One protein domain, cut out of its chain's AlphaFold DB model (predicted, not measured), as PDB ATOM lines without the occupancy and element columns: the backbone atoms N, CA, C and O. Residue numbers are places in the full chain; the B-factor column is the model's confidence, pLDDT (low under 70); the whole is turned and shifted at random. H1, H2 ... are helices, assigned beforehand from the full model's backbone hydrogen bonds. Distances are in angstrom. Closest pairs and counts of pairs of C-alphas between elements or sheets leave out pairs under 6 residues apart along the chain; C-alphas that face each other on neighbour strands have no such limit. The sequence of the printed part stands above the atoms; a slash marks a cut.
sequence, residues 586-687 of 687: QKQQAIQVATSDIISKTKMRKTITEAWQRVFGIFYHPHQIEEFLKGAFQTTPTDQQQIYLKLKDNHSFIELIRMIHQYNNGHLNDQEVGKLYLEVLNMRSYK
ATOM      1  N   GLN A 586     124.807 122.344 164.991       40.97
ATOM      2  CA  GLN A 586     125.833 122.713 164.010       40.97
ATOM      3  C   GLN A 586     126.537 124.036 164.352       40.97
ATOM      4  O   GLN A 586     127.726 124.189 164.076       40.97
ATOM      5  N   LYS A 587     125.831 124.997 164.968       42.94
ATOM      6  CA  LYS A 587     126.407 126.287 165.377       42.94
ATOM      7  C   LYS A 587     127.150 126.174 166.705       42.94
ATOM      8  O   LYS A 587     128.209 126.774 166.845       42.94
ATOM      9  N   GLN A 588     126.643 125.378 167.648       37.72
ATOM     10  CA  GLN A 588     127.342 125.095 168.903       37.72
ATOM     11  C   GLN A 588     128.610 124.267 168.675       37.72
ATOM     12  O   GLN A 588     129.642 124.648 169.206       37.72
ATOM     13  N   GLN A 589     128.597 123.246 167.805       34.75
ATOM     14  CA  GLN A 589     129.826 122.563 167.367       34.75
ATOM     15  C   GLN A 589     130.800 123.536 166.698       34.75
ATOM     16  O   GLN A 589     131.989 123.485 166.979       34.75
ATOM     17  N   ALA A 590     130.326 124.464 165.863       36.59
ATOM     18  CA  ALA A 590     131.197 125.467 165.252       36.59
ATOM     19  C   ALA A 590     131.799 126.454 166.274       36.59
ATOM     20  O   ALA A 590     132.962 126.815 166.133       36.59
ATOM     21  N   ILE A 591     131.047 126.862 167.304       41.25
ATOM     22  CA  ILE A 591     131.517 127.760 168.375       41.25
ATOM     23  C   ILE A 591     132.470 127.027 169.326       41.25
ATOM     24  O   ILE A 591     133.524 127.564 169.642       41.25
ATOM     25  N   GLN A 592     132.151 125.794 169.731       34.50
ATOM     26  CA  GLN A 592     132.986 124.988 170.625       34.50
ATOM     27  C   GLN A 592     134.304 124.601 169.942       34.50
ATOM     28  O   GLN A 592     135.366 124.814 170.520       34.50
ATOM     29  N   VAL A 593     134.248 124.168 168.675       40.16
ATOM     30  CA  VAL A 593     135.436 123.859 167.863       40.16
ATOM     31  C   VAL A 593     136.246 125.119 167.521       40.16
ATOM     32  O   VAL A 593     137.457 125.024 167.364       40.16
ATOM     33  N   ALA A 594     135.630 126.306 167.453       41.97
ATOM     34  CA  ALA A 594     136.361 127.572 167.318       41.97
ATOM     35  C   ALA A 594     137.042 128.027 168.624       41.97
ATOM     36  O   ALA A 594     137.959 128.839 168.574       41.97
ATOM     37  N   THR A 595     136.598 127.528 169.784       41.97
ATOM     38  CA  THR A 595     137.161 127.884 171.099       41.97
ATOM     39  C   THR A 595     138.143 126.863 171.674       41.97
ATOM     40  O   THR A 595     138.824 127.201 172.639       41.97
ATOM     41  N   SER A 596     138.233 125.642 171.129       41.09
ATOM     42  CA  SER A 596     139.080 124.578 171.696       41.09
ATOM     43  C   SER A 596     140.160 124.007 170.775       41.09
ATOM     44  O   SER A 596     141.072 123.383 171.304       41.09
ATOM     45  N   ASP A 597     140.118 124.227 169.456       47.72
ATOM     46  CA  ASP A 597     141.117 123.674 168.531       47.72
ATOM     47  C   ASP A 597     141.713 124.742 167.608       47.72
ATOM     48  O   ASP A 597     141.002 125.576 167.044       47.72
ATOM     49  N   ILE A 598     143.030 124.664 167.390       58.81
ATOM     50  CA  ILE A 598     143.732 125.403 166.334       58.81
ATOM     51  C   ILE A 598     143.054 125.060 165.002       58.81
ATOM     52  O   ILE A 598     143.102 123.921 164.526       58.81
ATOM     53  N   ILE A 599     142.388 126.038 164.388       70.62
ATOM     54  CA  ILE A 599     141.688 125.840 163.119       70.62
ATOM     55  C   ILE A 599     142.732 125.527 162.045       70.62
ATOM     56  O   ILE A 599     143.529 126.382 161.662       70.62
ATOM     57  N   SER A 600     142.730 124.291 161.539       78.19
ATOM     58  CA  SER A 600     143.708 123.882 160.529       78.19
ATOM     59  C   SER A 600     143.581 124.720 159.254       78.19
ATOM     60  O   SER A 600     142.473 125.069 158.821       78.19
ATOM     61  N   LYS A 601     144.720 124.991 158.596       78.56
ATOM     62  CA  LYS A 601     144.736 125.796 157.363       78.56
ATOM     63  C   LYS A 601     143.799 125.243 156.287       78.56
ATOM     64  O   LYS A 601     143.140 126.008 155.582       78.56
ATOM     65  N   THR A 602     143.708 123.918 156.203       79.38
ATOM     66  CA  THR A 602     142.832 123.183 155.283       79.38
ATOM     67  C   THR A 602     141.354 123.427 155.580       79.38
ATOM     68  O   THR A 602     140.587 123.722 154.665       79.38
ATOM     69  N   LYS A 603     140.951 123.355 156.856       82.88
ATOM     70  CA  LYS A 603     139.562 123.579 157.273       82.88
ATOM     71  C   LYS A 603     139.128 125.014 156.995       82.88
ATOM     72  O   LYS A 603     138.072 125.225 156.408       82.88
ATOM     73  N   MET A 604     139.972 125.979 157.346       85.69
ATOM     74  CA  MET A 604     139.684 127.392 157.127       85.69
ATOM     75  C   MET A 604     139.523 127.724 155.638       85.69
ATOM     76  O   MET A 604     138.538 128.345 155.247       85.69
ATOM     77  N   ARG A 605     140.440 127.242 154.786       84.62
ATOM     78  CA  ARG A 605     140.350 127.427 153.328       84.62
ATOM     79  C   ARG A 605     139.070 126.824 152.756       84.62
ATOM     80  O   ARG A 605     138.384 127.502 152.002       84.62
ATOM     81  N   LYS A 606     138.710 125.602 153.167       86.19
ATOM     82  CA  LYS A 606     137.454 124.958 152.753       86.19
ATOM     83  C   LYS A 606     136.235 125.801 153.138       86.19
ATOM     84  O   LYS A 606     135.379 126.048 152.297       86.19
ATOM     85  N   THR A 607     136.184 126.293 154.376       85.94
ATOM     86  CA  THR A 607     135.073 127.123 154.860       85.94
ATOM     87  C   THR A 607     134.979 128.462 154.132       85.94
ATOM     88  O   THR A 607     133.871 128.883 153.808       85.94
ATOM     89  N   ILE A 608     136.109 129.111 153.821       88.31
ATOM     90  CA  ILE A 608     136.116 130.327 152.998       88.31
ATOM     91  C   ILE A 608     135.549 130.023 151.610       88.31
ATOM     92  O   ILE A 608     134.613 130.701 151.194       88.31
ATOM     93  N   THR A 609     136.042 128.983 150.928       86.06
ATOM     94  CA  THR A 609     135.567 128.604 149.588       86.06
ATOM     95  C   THR A 609     134.069 128.304 149.567       86.06
ATOM     96  O   THR A 609     133.351 128.812 148.707       86.06
ATOM     97  N   GLU A 610     133.575 127.526 150.532       85.00
ATOM     98  CA  GLU A 610     132.152 127.193 150.649       85.00
ATOM     99  C   GLU A 610     131.294 128.427 150.945       85.00
ATOM    100  O   GLU A 610     130.233 128.601 150.345       85.00
ATOM    101  N   ALA A 611     131.739 129.305 151.852       84.88
ATOM    102  CA  ALA A 611     131.028 130.538 152.170       84.88
ATOM    103  C   ALA A 611     130.958 131.473 150.955       84.88
ATOM    104  O   ALA A 611     129.881 131.996 150.674       84.88
ATOM    105  N   TRP A 612     132.058 131.611 150.210       86.00
ATOM    106  CA  TRP A 612     132.140 132.422 148.994       86.00
ATOM    107  C   TRP A 612     131.177 131.938 147.918       86.00
ATOM    108  O   TRP A 612     130.322 132.694 147.459       86.00
ATOM    109  N   GLN A 613     131.244 130.643 147.596       83.12
ATOM    110  CA  GLN A 613     130.377 130.038 146.593       83.12
ATOM    111  C   GLN A 613     128.905 130.138 147.004       83.12
ATOM    112  O   GLN A 613     128.041 130.411 146.180       83.12
ATOM    113  N   ARG A 614     128.599 129.955 148.291       84.44
ATOM    114  CA  ARG A 614     127.227 130.003 148.813       84.44
ATOM    115  C   ARG A 614     126.625 131.412 148.818       84.44
ATOM    116  O   ARG A 614     125.425 131.549 148.591       84.44
ATOM    117  N   VAL A 615     127.402 132.430 149.187       82.38
ATOM    118  CA  VAL A 615     126.898 133.805 149.362       82.38
ATOM    119  C   VAL A 615     126.888 134.545 148.030       82.38
ATOM    120  O   VAL A 615     125.903 135.201 147.705       82.38
ATOM    121  N   PHE A 616     127.954 134.390 147.250       81.44
ATOM    122  CA  PHE A 616     128.194 135.163 146.038       81.44
ATOM    123  C   PHE A 616     127.993 134.348 144.757       81.44
ATOM    124  O   PHE A 616     127.891 134.925 143.686       81.44
ATOM    125  N   GLY A 617     127.907 133.016 144.827       77.56
ATOM    126  CA  GLY A 617     127.795 132.179 143.625       77.56
ATOM    127  C   GLY A 617     129.091 132.091 142.817       77.56
ATOM    128  O   GLY A 617     129.066 131.606 141.688       77.56
ATOM    129  N   ILE A 618     130.216 132.549 143.375       75.50
ATOM    130  CA  ILE A 618     131.505 132.652 142.683       75.50
ATOM    131  C   ILE A 618     132.577 131.835 143.398       75.50
ATOM    132  O   ILE A 618     132.596 131.740 144.631       75.50
ATOM    133  N   PHE A 619     133.502 131.288 142.611       74.50
ATOM    134  CA  PHE A 619     134.635 130.544 143.140       74.50
ATOM    135  C   PHE A 619     135.573 131.475 143.913       74.50
ATOM    136  O   PHE A 619     135.877 132.573 143.455       74.50
ATOM    137  N   TYR A 620     136.036 131.029 145.079       78.81
ATOM    138  CA  TYR A 620     137.040 131.745 145.862       78.81
ATOM    139  C   TYR A 620     138.442 131.461 145.329       78.81
ATOM    140  O   TYR A 620     138.918 130.327 145.423       78.81
ATOM    141  N   HIS A 621     139.138 132.497 144.870       76.88
ATOM    142  CA  HIS A 621     140.564 132.424 144.580       76.88
ATOM    143  C   HIS A 621     141.348 133.467 145.400       76.88
ATOM    144  O   HIS A 621     141.006 134.648 145.361       76.88
ATOM    145  N   PRO A 622     142.434 133.098 146.110       74.94
ATOM    146  CA  PRO A 622     143.221 134.047 146.907       74.94
ATOM    147  C   PRO A 622     143.729 135.271 146.128       74.94
ATOM    148  O   PRO A 622     143.776 136.365 146.678       74.94
ATOM    149  N   HIS A 623     144.043 135.116 144.837       73.69
ATOM    150  CA  HIS A 623     144.460 136.229 143.971       73.69
ATOM    151  C   HIS A 623     143.348 137.278 143.771       73.69
ATOM    152  O   HIS A 623     143.624 138.471 143.724       73.69
ATOM    153  N   GLN A 624     142.076 136.859 143.754       74.19
ATOM    154  CA  GLN A 624     140.934 137.772 143.610       74.19
ATOM    155  C   GLN A 624     140.773 138.687 144.833       74.19
ATOM    156  O   GLN A 624     140.313 139.818 144.706       74.19
ATOM    157  N   ILE A 625     141.177 138.228 146.023       79.56
ATOM    158  CA  ILE A 625     141.188 139.044 147.246       79.56
ATOM    159  C   ILE A 625     142.192 140.194 147.118       79.56
ATOM    160  O   ILE A 625     141.902 141.321 147.517       79.56
ATOM    161  N   GLU A 626     143.365 139.928 146.544       78.19
ATOM    162  CA  GLU A 626     144.363 140.971 146.302       78.19
ATOM    163  C   GLU A 626     143.905 141.981 145.261       78.19
ATOM    164  O   GLU A 626     144.041 143.185 145.473       78.19
ATOM    165  N   GLU A 627     143.342 141.502 144.156       77.38
ATOM    166  CA  GLU A 627     142.777 142.366 143.123       77.38
ATOM    167  C   GLU A 627     141.649 143.245 143.678       77.38
ATOM    168  O   GLU A 627     141.582 144.434 143.351       77.38
ATOM    169  N   PHE A 628     140.813 142.696 144.572       80.88
ATOM    170  CA  PHE A 628     139.744 143.430 145.250       80.88
ATOM    171  C   PHE A 628     140.311 144.576 146.094       80.88
ATOM    172  O   PHE A 628     139.859 145.713 145.979       80.88
ATOM    173  N   LEU A 629     141.333 144.303 146.912       82.12
ATOM    174  CA  LEU A 629     141.949 145.308 147.787       82.12
ATOM    175  C   LEU A 629     142.741 146.375 147.020       82.12
ATOM    176  O   LEU A 629     142.825 147.513 147.478       82.12
ATOM    177  N   LYS A 630     143.312 146.025 145.861       81.44
ATOM    178  CA  LYS A 630     144.074 146.939 144.991       81.44
ATOM    179  C   LYS A 630     143.178 147.771 144.060       81.44
ATOM    180  O   LYS A 630     143.695 148.599 143.317       81.44
ATOM    181  N   GLY A 631     141.858 147.548 144.066       71.56
ATOM    182  CA  GLY A 631     140.920 148.209 143.148       71.56
ATOM    183  C   GLY A 631     141.115 147.816 141.677       71.56
ATOM    184  O   GLY A 631     140.611 148.496 140.788       71.56
ATOM    185  N   ALA A 632     141.842 146.725 141.422       68.31
ATOM    186  CA  ALA A 632     142.222 146.233 140.099       68.31
ATOM    187  C   ALA A 632     141.473 144.940 139.729       68.31
ATOM    188  O   ALA A 632     141.991 144.112 138.987       68.31
ATOM    189  N   PHE A 633     140.265 144.751 140.273       68.00
ATOM    190  CA  PHE A 633     139.449 143.548 140.096       68.00
ATOM    191  C   PHE A 633     139.048 143.349 138.626       68.00
ATOM    192  O   PHE A 633     138.115 143.984 138.133       68.00
ATOM    193  N   GLN A 634     139.777 142.476 137.925       62.28
ATOM    194  CA  GLN A 634     139.541 142.112 136.529       62.28
ATOM    195  C   GLN A 634     139.136 140.642 136.465       62.28
ATOM    196  O   GLN A 634     139.978 139.754 136.414       62.28
ATOM    197  N   THR A 635     137.834 140.369 136.447       59.19
ATOM    198  CA  THR A 635     137.346 138.991 136.353       59.19
ATOM    199  C   THR A 635     136.307 138.830 135.251       59.19
ATOM    200  O   THR A 635     135.288 139.519 135.246       59.19
ATOM    201  N   THR A 636     136.523 137.865 134.362       55.56
ATOM    202  CA  THR A 636     135.480 137.151 133.609       55.56
ATOM    203  C   THR A 636     135.009 135.973 134.475       55.56
ATOM    204  O   THR A 636     135.872 135.224 134.935       55.56
ATOM    205  N   PRO A 637     133.697 135.757 134.741       62.56
ATOM    206  CA  PRO A 637     132.494 136.269 134.059       62.56
ATOM    207  C   PRO A 637     131.791 137.467 134.743       62.56
ATOM    208  O   PRO A 637     132.062 137.794 135.898       62.56
ATOM    209  N   THR A 638     130.820 138.062 134.032       65.12
ATOM    210  CA  THR A 638     129.989 139.242 134.383       65.12
ATOM    211  C   THR A 638     129.444 139.263 135.820       65.12
ATOM    212  O   THR A 638     129.347 140.331 136.427       65.12
ATOM    213  N   ASP A 639     129.133 138.102 136.397       67.75
ATOM    214  CA  ASP A 639     128.564 137.987 137.746       67.75
ATOM    215  C   ASP A 639     129.545 138.432 138.845       67.75
ATOM    216  O   ASP A 639     129.149 139.082 139.813       67.75
ATOM    217  N   GLN A 640     130.845 138.167 138.676       72.12
ATOM    218  CA  GLN A 640     131.873 138.573 139.643       72.12
ATOM    219  C   GLN A 640     132.058 140.097 139.665       72.12
ATOM    220  O   GLN A 640     132.198 140.697 140.733       72.12
ATOM    221  N   GLN A 641     131.966 140.741 138.500       73.31
ATOM    222  CA  GLN A 641     132.059 142.195 138.380       73.31
ATOM    223  C   GLN A 641     130.860 142.906 139.031       73.31
ATOM    224  O   GLN A 641     131.029 143.934 139.690       73.31
ATOM    225  N   GLN A 642     129.652 142.344 138.907       76.12
ATOM    226  CA  GLN A 642     128.454 142.873 139.571       76.12
ATOM    227  C   GLN A 642     128.552 142.789 141.098       76.12
ATOM    228  O   GLN A 642     128.141 143.709 141.808       76.12
ATOM    229  N   ILE A 643     129.127 141.705 141.616       77.31
ATOM    230  CA  ILE A 643     129.328 141.511 143.055       77.31
ATOM    231  C   ILE A 643     130.374 142.491 143.590       77.31
ATOM    232  O   ILE A 643     130.145 143.117 144.626       77.31
ATOM    233  N   TYR A 644     131.464 142.709 142.850       79.00
ATOM    234  CA  TYR A 644     132.448 143.742 143.174       79.00
ATOM    235  C   TYR A 644     131.806 145.132 143.286       79.00
ATOM    236  O   TYR A 644     131.956 145.793 144.313       79.00
ATOM    237  N   LEU A 645     131.037 145.563 142.277       80.56
ATOM    238  CA  LEU A 645     130.404 146.888 142.278       80.56
ATOM    239  C   LEU A 645     129.458 147.103 143.468       80.56
ATOM    240  O   LEU A 645     129.360 148.226 143.954       80.56
ATOM    241  N   LYS A 646     128.793 146.047 143.951       81.38
ATOM    242  CA  LYS A 646     127.912 146.110 145.128       81.38
ATOM    243  C   LYS A 646     128.667 146.194 146.454       81.38
ATOM    244  O   LYS A 646     128.154 146.773 147.407       81.38
ATOM    245  N   LEU A 647     129.841 145.574 146.540       83.00
ATOM    246  CA  LEU A 647     130.529 145.348 147.813       83.00
ATOM    247  C   LEU A 647     131.765 146.222 148.026       83.00
ATOM    248  O   LEU A 647     132.216 146.337 149.164       83.00
ATOM    249  N   LYS A 648     132.289 146.864 146.973       82.50
ATOM    250  CA  LYS A 648     133.486 147.719 147.036       82.50
ATOM    251  C   LYS A 648     133.387 148.877 148.038       82.50
ATOM    252  O   LYS A 648     134.419 149.328 148.517       82.50
ATOM    253  N   ASP A 649     132.170 149.315 148.372       82.56
ATOM    254  CA  ASP A 649     131.903 150.416 149.310       82.56
ATOM    255  C   ASP A 649     131.358 149.919 150.673       82.56
ATOM    256  O   ASP A 649     131.080 150.710 151.576       82.56
ATOM    257  N   ASN A 650     131.201 148.600 150.867       83.69
ATOM    258  CA  ASN A 650     130.705 148.029 152.122       83.69
ATOM    259  C   ASN A 650     131.849 147.858 153.131       83.69
ATOM    260  O   ASN A 650     132.606 146.890 153.078       83.69
ATOM    261  N   HIS A 651     131.931 148.768 154.104       83.25
ATOM    262  CA  HIS A 651     133.003 148.787 155.106       83.25
ATOM    263  C   HIS A 651     133.175 147.459 155.863       83.25
ATOM    264  O   HIS A 651     134.297 147.018 156.090       83.25
ATOM    265  N   SER A 652     132.080 146.798 156.253       78.81
ATOM    266  CA  SER A 652     132.166 145.538 157.015       78.81
ATOM    267  C   SER A 652     132.695 144.396 156.149       78.81
ATOM    268  O   SER A 652     133.474 143.564 156.609       78.81
ATOM    269  N   PHE A 653     132.317 144.388 154.868       84.75
ATOM    270  CA  PHE A 653     132.831 143.423 153.910       84.75
ATOM    271  C   PHE A 653     134.317 143.654 153.620       84.75
ATOM    272  O   PHE A 653     135.087 142.703 153.647       84.75
ATOM    273  N   ILE A 654     134.738 144.905 153.407       85.12
ATOM    274  CA  ILE A 654     136.148 145.257 153.168       85.12
ATOM    275  C   ILE A 654     137.035 144.801 154.332       85.12
ATOM    276  O   ILE A 654     138.109 144.247 154.099       85.12
ATOM    277  N   GLU A 655     136.588 144.979 155.577       85.88
ATOM    278  CA  GLU A 655     137.313 144.485 156.754       85.88
ATOM    279  C   GLU A 655     137.439 142.957 156.757       85.88
ATOM    280  O   GLU A 655     138.532 142.427 156.968       85.88
ATOM    281  N   LEU A 656     136.370 142.237 156.409       87.75
ATOM    282  CA  LEU A 656     136.418 140.785 156.241       87.75
ATOM    283  C   LEU A 656     137.406 140.366 155.134       87.75
ATOM    284  O   LEU A 656     138.193 139.441 155.336       87.75
ATOM    285  N   ILE A 657     137.428 141.068 153.991       88.19
ATOM    286  CA  ILE A 657     138.410 140.841 152.913       88.19
ATOM    287  C   ILE A 657     139.840 141.030 153.430       88.19
ATOM    288  O   ILE A 657     140.710 140.199 153.158       88.19
ATOM    289  N   ARG A 658     140.097 142.099 154.194       88.25
ATOM    290  CA  ARG A 658     141.416 142.374 154.785       88.25
ATOM    291  C   ARG A 658     141.843 141.267 155.741       88.25
ATOM    292  O   ARG A 658     142.984 140.817 155.657       88.25
ATOM    293  N   MET A 659     140.937 140.781 156.587       88.19
ATOM    294  CA  MET A 659     141.231 139.672 157.494       88.19
ATOM    295  C   MET A 659     141.525 138.371 156.729       88.19
ATOM    296  O   MET A 659     142.484 137.673 157.056       88.19
ATOM    297  N   ILE A 660     140.784 138.064 155.656       89.81
ATOM    298  CA  ILE A 660     141.073 136.910 154.780       89.81
ATOM    299  C   ILE A 660     142.444 137.056 154.107       89.81
ATOM    300  O   ILE A 660     143.201 136.086 154.021       89.81
ATOM    301  N   HIS A 661     142.793 138.261 153.655       89.12
ATOM    302  CA  HIS A 661     144.097 138.544 153.060       89.12
ATOM    303  C   HIS A 661     145.242 138.348 154.063       89.12
ATOM    304  O   HIS A 661     146.207 137.640 153.773       89.12
ATOM    305  N   GLN A 662     145.116 138.905 155.271       87.06
ATOM    306  CA  GLN A 662     146.085 138.715 156.354       87.06
ATOM    307  C   GLN A 662     146.237 137.237 156.725       87.06
ATOM    308  O   GLN A 662     147.354 136.760 156.918       87.06
ATOM    309  N   TYR A 663     145.135 136.487 156.747       89.94
ATOM    310  CA  TYR A 663     145.156 135.049 156.982       89.94
ATOM    311  C   TYR A 663     145.912 134.279 155.891       89.94
ATOM    312  O   TYR A 663     146.759 133.440 156.205       89.94
ATOM    313  N   ASN A 664     145.650 134.569 154.611       85.50
ATOM    314  CA  ASN A 664     146.334 133.917 153.490       85.50
ATOM    315  C   ASN A 664     147.853 134.148 153.522       85.50
ATOM    316  O   ASN A 664     148.604 133.239 153.164       85.50
ATOM    317  N   ASN A 665     148.280 135.315 154.010       84.00
ATOM    318  CA  ASN A 665     149.686 135.685 154.183       84.00
ATOM    319  C   ASN A 665     150.297 135.218 155.514       84.00
ATOM    320  O   ASN A 665     151.475 135.445 155.762       84.00
ATOM    321  N   GLY A 666     149.528 134.541 156.373       83.25
ATOM    322  CA  GLY A 666     150.024 134.031 157.653       83.25
ATOM    323  C   GLY A 666     150.288 135.111 158.705       83.25
ATOM    324  O   GLY A 666     151.106 134.895 159.590       83.25
ATOM    325  N   HIS A 667     149.614 136.259 158.614       87.69
ATOM    326  CA  HIS A 667     149.793 137.396 159.522       87.69
ATOM    327  C   HIS A 667     148.808 137.424 160.704       87.69
ATOM    328  O   HIS A 667     148.885 138.342 161.514       87.69
ATOM    329  N   LEU A 668     147.883 136.462 160.806       80.44
ATOM    330  CA  LEU A 668     146.930 136.375 161.920       80.44
ATOM    331  C   LEU A 668     147.422 135.426 163.016       80.44
ATOM    332  O   LEU A 668     147.915 134.338 162.716       80.44
ATOM    333  N   ASN A 669     147.213 135.806 164.277       79.00
ATOM    334  CA  ASN A 669     147.375 134.919 165.431       79.00
ATOM    335  C   ASN A 669     146.152 133.995 165.627       79.00
ATOM    336  O   ASN A 669     145.099 134.203 165.025       79.00
ATOM    337  N   ASP A 670     146.257 132.986 166.496       71.44
ATOM    338  CA  ASP A 670     145.203 131.970 166.684       71.44
ATOM    339  C   ASP A 670     143.837 132.557 167.089       71.44
ATOM    340  O   ASP A 670     142.789 132.085 166.638       71.44
ATOM    341  N   GLN A 671     143.828 133.627 167.890       66.69
ATOM    342  CA  GLN A 671     142.600 134.316 168.294       66.69
ATOM    343  C   GLN A 671     141.955 135.051 167.108       66.69
ATOM    344  O   GLN A 671     140.731 135.031 166.941       66.69
ATOM    345  N   GLU A 672     142.767 135.674 166.257       76.62
ATOM    346  CA  GLU A 672     142.324 136.348 165.035       76.62
ATOM    347  C   GLU A 672     141.847 135.354 163.969       76.62
ATOM    348  O   GLU A 672     140.856 135.622 163.288       76.62
ATOM    349  N   VAL A 673     142.476 134.179 163.870       78.31
ATOM    350  CA  VAL A 673     142.019 133.068 163.019       78.31
ATOM    351  C   VAL A 673     140.648 132.568 163.478       78.31
ATOM    352  O   VAL A 673     139.754 132.382 162.649       78.31
ATOM    353  N   GLY A 674     140.441 132.408 164.790       71.81
ATOM    354  CA  GLY A 674     139.142 132.051 165.366       71.81
ATOM    355  C   GLY A 674     138.058 133.092 165.068       71.81
ATOM    356  O   GLY A 674     136.949 132.743 164.650       71.81
ATOM    357  N   LYS A 675     138.390 134.382 165.200       78.19
ATOM    358  CA  LYS A 675     137.493 135.490 164.844       78.19
ATOM    359  C   LYS A 675     137.135 135.468 163.356       78.19
ATOM    360  O   LYS A 675     135.952 135.508 163.020       78.19
ATOM    361  N   LEU A 676     138.131 135.340 162.477       84.12
ATOM    362  CA  LEU A 676     137.914 135.268 161.035       84.12
ATOM    363  C   LEU A 676     137.028 134.067 160.667       84.12
ATOM    364  O   LEU A 676     136.120 134.201 159.854       84.12
ATOM    365  N   TYR A 677     137.237 132.904 161.286       83.56
ATOM    366  CA  TYR A 677     136.409 131.721 161.042       83.56
ATOM    367  C   TYR A 677     134.930 131.960 161.374       83.56
ATOM    368  O   TYR A 677     134.050 131.605 160.586       83.56
ATOM    369  N   LEU A 678     134.644 132.613 162.506       75.62
ATOM    370  CA  LEU A 678     133.279 132.980 162.889       75.62
ATOM    371  C   LEU A 678     132.662 134.002 161.925       75.62
ATOM    372  O   LEU A 678     131.487 133.871 161.571       75.62
ATOM    373  N   GLU A 679     133.425 135.000 161.480       81.44
ATOM    374  CA  GLU A 679     132.947 135.981 160.500       81.44
ATOM    375  C   GLU A 679     132.635 135.330 159.145       81.44
ATOM    376  O   GLU A 679     131.569 135.573 158.573       81.44
ATOM    377  N   VAL A 680     133.490 134.413 158.674       83.06
ATOM    378  CA  VAL A 680     133.276 133.661 157.428       83.06
ATOM    379  C   VAL A 680     132.032 132.766 157.513       83.06
ATOM    380  O   VAL A 680     131.229 132.722 156.578       83.06
ATOM    381  N   LEU A 681     131.796 132.094 158.646       77.56
ATOM    382  CA  LEU A 681     130.576 131.300 158.847       77.56
ATOM    383  C   LEU A 681     129.301 132.162 158.785       77.56
ATOM    384  O   LEU A 681     128.285 131.744 158.209       77.56
ATOM    385  N   ASN A 682     129.373 133.377 159.332       71.12
ATOM    386  CA  ASN A 682     128.268 134.331 159.405       71.12
ATOM    387  C   ASN A 682     128.103 135.213 158.151       71.12
ATOM    388  O   ASN A 682     127.182 136.024 158.115       71.12
ATOM    389  N   MET A 683     128.889 134.998 157.087       76.00
ATOM    390  CA  MET A 683     128.907 135.790 155.841       76.00
ATOM    391  C   MET A 683     127.552 135.886 155.088       76.00
ATOM    392  O   MET A 683     127.440 136.601 154.097       76.00
ATOM    393  N   ARG A 684     126.480 135.222 155.553       65.81
ATOM    394  CA  ARG A 684     125.120 135.344 154.982       65.81
ATOM    395  C   ARG A 684     124.549 136.770 155.031       65.81
ATOM    396  O   ARG A 684     123.627 137.041 154.277       65.81
ATOM    397  N   SER A 685     125.069 137.656 155.885       57.62
ATOM    398  CA  SER A 685     124.644 139.064 155.975       57.62
ATOM    399  C   SER A 685     125.051 139.931 154.778       57.62
ATOM    400  O   SER A 685     124.628 141.079 154.711       57.62
ATOM    401  N   TYR A 686     125.893 139.413 153.875       61.97
ATOM    402  CA  TYR A 686     126.394 140.123 152.690       61.97
ATOM    403  C   TYR A 686     125.719 139.691 151.377       61.97
ATOM    404  O   TYR A 686     126.117 140.166 150.315       61.97
ATOM    405  N   LYS A 687     124.746 138.770 151.450       57.38
ATOM    406  CA  LYS A 687     123.881 138.388 150.326       57.38
ATOM    407  C   LYS A 687     122.817 139.457 150.115       57.38
ATOM    408  O   LYS A 687     122.550 139.778 148.938       57.38
TER     409      LYS A 687
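What this domain is: This is residues 586 to 687 of the 687 residues of the protein "TIGR03986 family CRISPR-associated RAMP protein" of Sulfurospirillum sp. ACSTCE (UniProt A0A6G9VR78). Three helices, H2, H5 and H6, make the core, with H6 packed on both others and H5 crossing it. H1 packs on H6 at one end of the longest axis, H3 packs on H5, H4 lies at the opposite end, and the short H7 packs on H2. The printed part has 102 residues with seven named helices, H1 to H7 in order along the chain, and no named strand; its class is all helix. It is compact, with a radius of gyration of the C-alphas of 13.6 A and spans of 40 by 27 by 23 A.

How they stand to each other: H1, residues 586 to 596, touches residues 674 to 678 alone of H6, residues 670 to 681, at a shallow tilt of 11 degrees, opposite ways; the closest C-alphas, of Ala 594 and Gly 674, are 5.6 A apart. H2, residues 601 to 616, touches H6 with residues 604 to 611 alone, at a shallow tilt of 28 degrees, the same way, closest at the C-alphas of Ile 608 and Val 680, 6.2 A. H2 touches H7, residues 683 to 686, with residues 611 to 615 alone, closest at the C-alphas of Val 615 and Arg 684, 6.1 A. H3, residues 622 to 629, touches H5, residues 651 to 664, at a steep tilt of 39 degrees, closest at the C-alphas of Ile 625 and His 661, 6.5 A. H4, residues 638 to 647, touches no helix. H5 touches H6 at a steep tilt of 52 degrees, closest at the C-alphas of Met 659 and Leu 676, 6.6 A. Every O i to N i+4 pair is within hydrogen-bond range in H1, H2, H4, H5 and H6, and 3 of 4 in H3; H7 is too short for one.

Where its parts are: H1 begins at C-alpha 586, (125.833, 122.713, 164.010). H2 is 22.1 A long and H5 20.0 A. H7 ends at C-alpha 686, (126.394, 140.123, 152.690).

The domain as a whole: The C-alphas farthest apart, of Ser 596 and Thr 638, are 41.1 A apart. The printed part has no cut, and no link is long. The pLDDT is under 70 in residues 586 to 598, 632 to 639, 671 and 684 to 687.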